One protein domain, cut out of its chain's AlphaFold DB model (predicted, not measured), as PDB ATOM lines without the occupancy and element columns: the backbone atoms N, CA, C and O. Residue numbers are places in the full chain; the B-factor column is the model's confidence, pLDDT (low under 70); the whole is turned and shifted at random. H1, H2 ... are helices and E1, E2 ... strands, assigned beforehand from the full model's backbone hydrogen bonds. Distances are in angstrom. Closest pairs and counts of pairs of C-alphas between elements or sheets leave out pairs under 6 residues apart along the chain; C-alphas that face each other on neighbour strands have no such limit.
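Overview. This is residues 7 to 54 of the 68 residues of an uncharacterized protein of Virgibacillus dokdonensis (UniProt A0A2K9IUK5). A two-stranded hairpin, E1 and E2, has one helix, H1, packed over it, mainly on E1, and a long loop joins E2 to H1. Residues 33 to 38 of that loop stick out at one end of a rod. The printed part has 48 residues, with two named strands and one named helix in the order E1, E2, H1 along the chain; the sheet is antiparallel, and the class is mixed, helices and strands, with 16 residues in the helix and 13 in the strands. It is loose, with a radius of gyration of the C-alphas of 12.2 A and spans of 41 by 16 by 15 A.

Arrangement. E1, residues 7 to 12, and E2, residues 19 to 25, form the hairpin, antiparallel at 164 degrees. N 9 and O 22, 2.9 A, and N 20 and O 11, 2.8 A, are within hydrogen-bond range. The closest C-alphas of E1 and H1, residues 39 to 54, are those of Phe 9 and Trp 47, 6.2 A apart. In H1, 10 of 12 O i to N i+4 pairs are within range.

Along the chain. E1 measures 16.8 A from C-alpha 7 at (103.494, 192.223, 7.509), E2 19.9 A, and H1 23.2 A, ending at C-alpha 54 at (98.754, 182.604, -7.051).

Size, cuts and confidence. The C-alphas farthest apart, of Ala 16 and Asn 34, are 41.0 A apart. The printed part has no cut. The link E2 to H1 is long. No printed residue is under 70 in pLDDT.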
ATOM      1  N   VAL A   7     102.557 192.792   8.477       92.62
ATOM      2  CA  VAL A   7     103.494 192.223   7.509       92.62
ATOM      3  C   VAL A   7     102.848 192.302   6.126       92.62
ATOM      4  O   VAL A   7     101.660 192.030   5.980       92.62
ATOM      5  N   SER A   8     103.617 192.717   5.120       95.12
ATOM      6  CA  SER A   8     103.160 192.763   3.728       95.12
ATOM      7  C   SER A   8     103.808 191.628   2.948       95.12
ATOM      8  O   SER A   8     105.037 191.518   2.924       95.12
ATOM      9  N   PHE A   9     102.989 190.795   2.318       93.81
ATOM     10  CA  PHE A   9     103.433 189.781   1.375       93.81
ATOM     11  C   PHE A   9     103.246 190.312  -0.035       93.81
ATOM     12  O   PHE A   9     102.178 190.793  -0.399       93.81
ATOM     13  N   THR A  10     104.304 190.223  -0.837       92.25
ATOM     14  CA  THR A  10     104.280 190.667  -2.231       92.25
ATOM     15  C   THR A  10     104.770 189.557  -3.145       92.25
ATOM     16  O   THR A  10     105.701 188.822  -2.816       92.25
ATOM     17  N   LEU A  11     104.140 189.427  -4.309       88.25
ATOM     18  CA  LEU A  11     104.517 188.478  -5.348       88.25
ATOM     19  C   LEU A  11     104.400 189.150  -6.715       88.25
ATOM     20  O   LEU A  11     103.373 189.732  -7.056       88.25
ATOM     21  N   ARG A  12     105.449 189.032  -7.536       83.81
ATOM     22  CA  ARG A  12     105.457 189.518  -8.920       83.81
ATOM     23  C   ARG A  12     105.655 188.356  -9.887       83.81
ATOM     24  O   ARG A  12     106.752 187.813  -9.991       83.81
ATOM     25  N   ILE A  13     104.620 188.026 -10.655       79.38
ATOM     26  CA  ILE A  13     104.637 186.900 -11.600       79.38
ATOM     27  C   ILE A  13     105.038 187.407 -12.986       79.38
ATOM     28  O   ILE A  13     104.181 187.491 -13.852       79.38
ATOM     29  N   GLY A  14     106.308 187.805 -13.171       70.00
ATOM     30  CA  GLY A  14     107.025 187.986 -14.461       70.00
ATOM     31  C   GLY A  14     106.418 188.857 -15.585       70.00
ATOM     32  O   GLY A  14     107.108 189.180 -16.548       70.00
ATOM     33  N   LEU A  15     105.156 189.254 -15.479       70.38
ATOM     34  CA  LEU A  15     104.340 189.992 -16.423       70.38
ATOM     35  C   LEU A  15     104.226 191.427 -15.915       70.38
ATOM     36  O   LEU A  15     104.111 191.682 -14.710       70.38
ATOM     37  N   ALA A  16     104.274 192.385 -16.838       75.19
ATOM     38  CA  ALA A  16     104.145 193.792 -16.493       75.19
ATOM     39  C   ALA A  16     102.810 194.040 -15.763       75.19
ATOM     40  O   ALA A  16     101.749 193.705 -16.281       75.19
ATOM     41  N   ASN A  17     102.886 194.656 -14.579       70.75
ATOM     42  CA  ASN A  17     101.760 194.997 -13.693       70.75
ATOM     43  C   ASN A  17     101.044 193.834 -12.974       70.75
ATOM     44  O   ASN A  17     100.034 194.077 -12.323       70.75
ATOM     45  N   CYS A  18     101.573 192.608 -12.995       77.69
ATOM     46  CA  CYS A  18     101.060 191.516 -12.156       77.69
ATOM     47  C   CYS A  18     101.777 191.488 -10.796       77.69
ATOM     48  O   CYS A  18     102.616 190.617 -10.547       77.69
ATOM     49  N   LEU A  19     101.491 192.486  -9.954       85.56
ATOM     50  CA  LEU A  19     101.874 192.510  -8.539       85.56
ATOM     51  C   LEU A  19     100.668 192.068  -7.704       85.56
ATOM     52  O   LEU A  19      99.644 192.743  -7.724       85.56
ATOM     53  N   GLN A  20     100.815 190.966  -6.978       89.44
ATOM     54  CA  GLN A  20      99.919 190.600  -5.890       89.44
ATOM     55  C   GLN A  20     100.525 191.131  -4.589       89.44
ATOM     56  O   GLN A  20     101.711 190.916  -4.332       89.44
ATOM     57  N   GLU A  21      99.730 191.840  -3.797       93.31
ATOM     58  CA  GLU A  21     100.110 192.348  -2.481       93.31
ATOM     59  C   GLU A  21      98.951 192.112  -1.517       93.31
ATOM     60  O   GLU A  21      97.822 192.503  -1.810       93.31
ATOM     61  N   ASP A  22      99.245 191.499  -0.376       93.19
ATOM     62  CA  ASP A  22      98.301 191.300   0.717       93.19
ATOM     63  C   ASP A  22      98.991 191.632   2.049       93.19
ATOM     64  O   ASP A  22     100.189 191.395   2.232       93.19
ATOM     65  N   ILE A  23      98.240 192.225   2.980       94.31
ATOM     66  CA  ILE A  23      98.747 192.652   4.288       94.31
ATOM     67  C   ILE A  23      98.072 191.816   5.365       94.31
ATOM     68  O   ILE A  23      96.847 191.783   5.442       94.31
ATOM     69  N   PHE A  24      98.888 191.232   6.233       92.62
ATOM     70  CA  PHE A  24      98.461 190.409   7.357       92.62
ATOM     71  C   PHE A  24      99.038 190.958   8.656       92.62
ATOM     72  O   PHE A  24     100.043 191.672   8.667       92.62
ATOM     73  N   THR A  25      98.428 190.621   9.777       93.94
ATOM     74  CA  THR A  25      99.043 190.752  11.096       93.94
ATOM     75  C   THR A  25      99.732 189.450  11.500       93.94
ATOM     76  O   THR A  25      99.386 188.376  11.016       93.94
ATOM     77  N   LEU A  26     100.711 189.525  12.406       91.56
ATOM     78  CA  LEU A  26     101.346 188.327  12.970       91.56
ATOM     79  C   LEU A  26     100.318 187.396  13.633       91.56
ATOM     80  O   LEU A  26     100.450 186.182  13.534       91.56
ATOM     81  N   GLU A  27      99.279 187.953  14.255       91.31
ATOM     82  CA  GLU A  27      98.162 187.185  14.816       91.31
ATOM     83  C   GLU A  27      97.343 186.460  13.735       91.31
ATOM     84  O   GLU A  27      97.043 185.282  13.899       91.31
ATOM     85  N   GLU A  28      97.034 187.117  12.610       91.69
ATOM     86  CA  GLU A  28      96.328 186.490  11.478       91.69
ATOM     87  C   GLU A  28      97.133 185.360  10.827       91.69
ATOM     88  O   GLU A  28      96.547 184.391  10.349       91.69
ATOM     89  N   LEU A  29      98.464 185.470  10.837       90.81
ATOM     90  CA  LEU A  29      99.371 184.413  10.382       90.81
ATOM     91  C   LEU A  29      99.542 183.288  11.420       90.81
ATOM     92  O   LEU A  29     100.131 182.260  11.109       90.81
ATOM     93  N   GLY A  30      99.040 183.464  12.647       91.88
ATOM     94  CA  GLY A  30      99.158 182.480  13.723       91.88
ATOM     95  C   GLY A  30     100.527 182.440  14.408       91.88
ATOM     96  O   GLY A  30     100.860 181.424  15.010       91.88
ATOM     97  N   TYR A  31     101.314 183.518  14.330       90.94
ATOM     98  CA  TYR A  31     102.638 183.603  14.952       90.94
ATOM     99  C   TYR A  31     102.553 183.509  16.480       90.94
ATOM    100  O   TYR A  31     101.952 184.377  17.129       90.94
ATOM    101  N   ASP A  32     103.236 182.526  17.070       88.75
ATOM    102  CA  ASP A  32     103.398 182.416  18.518       88.75
ATOM    103  C   ASP A  32     104.883 182.554  18.899       88.75
ATOM    104  O   ASP A  32     105.676 181.660  18.620       88.75
ATOM    105  N   PRO A  33     105.299 183.619  19.611       86.69
ATOM    106  CA  PRO A  33     106.708 183.835  19.950       86.69
ATOM    107  C   PRO A  33     107.313 182.785  20.902       86.69
ATOM    108  O   PRO A  33     108.522 182.811  21.132       86.69
ATOM    109  N   ASN A  34     106.509 181.903  21.503       87.00
ATOM    110  CA  ASN A  34     106.986 180.790  22.329       87.00
ATOM    111  C   ASN A  34     107.286 179.533  21.498       87.00
ATOM    112  O   ASN A  34     108.022 178.665  21.968       87.00
ATOM    113  N   ILE A  35     106.698 179.422  20.304       86.31
ATOM    114  CA  ILE A  35     106.840 178.279  19.393       86.31
ATOM    115  C   ILE A  35     107.747 178.673  18.217       86.31
ATOM    116  O   ILE A  35     108.718 177.977  17.915       86.31
ATOM    117  N   ASP A  36     107.483 179.832  17.621       84.50
ATOM    118  CA  ASP A  36     108.171 180.403  16.466       84.50
ATOM    119  C   ASP A  36     109.327 181.304  16.919       84.50
ATOM    120  O   ASP A  36     109.255 182.533  16.935       84.50
ATOM    121  N   ILE A  37     110.423 180.663  17.325       83.88
ATOM    122  CA  ILE A  37     111.623 181.344  17.844       83.88
ATOM    123  C   ILE A  37     112.316 182.178  16.747       83.88
ATOM    124  O   ILE A  37     112.975 183.175  17.048       83.88
ATOM    125  N   ASP A  38     112.159 181.780  15.481       91.44
ATOM    126  CA  ASP A  38     112.738 182.449  14.317       91.44
ATOM    127  C   ASP A  38     111.632 183.051  13.439       91.44
ATOM    128  O   ASP A  38     111.004 182.368  12.628       91.44
ATOM    129  N   LEU A  39     111.378 184.346  13.639       89.38
ATOM    130  CA  LEU A  39     110.343 185.076  12.907       89.38
ATOM    131  C   LEU A  39     110.603 185.088  11.395       89.38
ATOM    132  O   LEU A  39     109.654 185.018  10.622       89.38
ATOM    133  N   ASP A  40     111.861 185.219  10.974       92.00
ATOM    134  CA  ASP A  40     112.207 185.361   9.557       92.00
ATOM    135  C   ASP A  40     111.863 184.075   8.803       92.00
ATOM    136  O   ASP A  40     111.152 184.104   7.800       92.00
ATOM    137  N   LYS A  41     112.240 182.930   9.382       93.19
ATOM    138  CA  LYS A  41     111.873 181.614   8.864       93.19
ATOM    139  C   LYS A  41     110.362 181.385   8.849       93.19
ATOM    140  O   LYS A  41     109.838 180.885   7.859       93.19
ATOM    141  N   PHE A  42     109.662 181.751   9.923       93.88
ATOM    142  CA  PHE A  42     108.202 181.653   9.976       93.88
ATOM    143  C   PHE A  42     107.546 182.461   8.843       93.88
ATOM    144  O   PHE A  42     106.696 181.944   8.120       93.88
ATOM    145  N   LEU A  43     107.970 183.715   8.651       94.06
ATOM    146  CA  LEU A  43     107.434 184.578   7.600       94.06
ATOM    147  C   LEU A  43     107.796 184.081   6.195       94.06
ATOM    148  O   LEU A  43     106.973 184.220   5.293       94.06
ATOM    149  N   GLU A  44     108.977 183.486   6.003       94.38
ATOM    150  CA  GLU A  44     109.374 182.859   4.737       94.38
ATOM    151  C   GLU A  44     108.458 181.679   4.374       94.38
ATOM    152  O   GLU A  44     107.962 181.618   3.245       94.38
ATOM    153  N   ASP A  45     108.185 180.772   5.320       94.19
ATOM    154  CA  ASP A  45     107.274 179.638   5.111       94.19
ATOM    155  C   ASP A  45     105.847 180.126   4.797       94.19
ATOM    156  O   ASP A  45     105.256 179.708   3.798       94.19
ATOM    157  N   GLN A  46     105.328 181.091   5.566       94.62
ATOM    158  CA  GLN A  46     103.996 181.664   5.328       94.62
ATOM    159  C   GLN A  46     103.895 182.389   3.980       94.62
ATOM    160  O   GLN A  46     102.917 182.215   3.247       94.62
ATOM    161  N   TRP A  47     104.910 183.173   3.608       93.56
ATOM    162  CA  TRP A  47     104.955 183.830   2.302       93.56
ATOM    163  C   TRP A  47     104.987 182.804   1.168       93.56
ATOM    164  O   TRP A  47     104.299 182.971   0.159       93.56
ATOM    165  N   ARG A  48     105.750 181.719   1.331       91.25
ATOM    166  CA  ARG A  48     105.846 180.652   0.339       91.25
ATOM    167  C   ARG A  48     104.494 179.982   0.117       91.25
ATOM    168  O   ARG A  48     104.065 179.913  -1.034       91.25
ATOM    169  N   GLU A  49     103.822 179.541   1.177       91.31
ATOM    170  CA  GLU A  49     102.487 178.932   1.096       91.31
ATOM    171  C   GLU A  49     101.470 179.879   0.449       91.31
ATOM    172  O   GLU A  49     100.780 179.499  -0.499       91.31
ATOM    173  N   TRP A  50     101.431 181.139   0.894       92.06
ATOM    174  CA  TRP A  50     100.576 182.167   0.304       92.06
ATOM    175  C   TRP A  50     100.857 182.338  -1.195       92.06
ATOM    176  O   TRP A  50      99.926 182.285  -1.998       92.06
ATOM    177  N   SER A  51     102.129 182.460  -1.590       89.25
ATOM    178  CA  SER A  51     102.528 182.702  -2.983       89.25
ATOM    179  C   SER A  51     102.106 181.568  -3.921       89.25
ATOM    180  O   SER A  51     101.702 181.819  -5.057       89.25
ATOM    181  N   MET A  52     102.124 180.319  -3.442       86.19
ATOM    182  CA  MET A  52     101.749 179.148  -4.236       86.19
ATOM    183  C   MET A  52     100.270 179.165  -4.643       86.19
ATOM    184  O   MET A  52      99.952 178.664  -5.718       86.19
ATOM    185  N   ASN A  53      99.391 179.831  -3.883       84.19
ATOM    186  CA  ASN A  53      97.986 180.015  -4.276       84.19
ATOM    187  C   ASN A  53      97.808 180.884  -5.536       84.19
ATOM    188  O   ASN A  53      96.762 180.821  -6.179       84.19
ATOM    189  N   TYR A  54      98.809 181.690  -5.901       80.75
ATOM    190  CA  TYR A  54      98.754 182.604  -7.051       80.75
ATOM    191  C   TYR A  54      99.637 182.156  -8.219       80.75
ATOM    192  O   TYR A  54      99.440 182.604  -9.348       80.75
TER     193      TYR A  54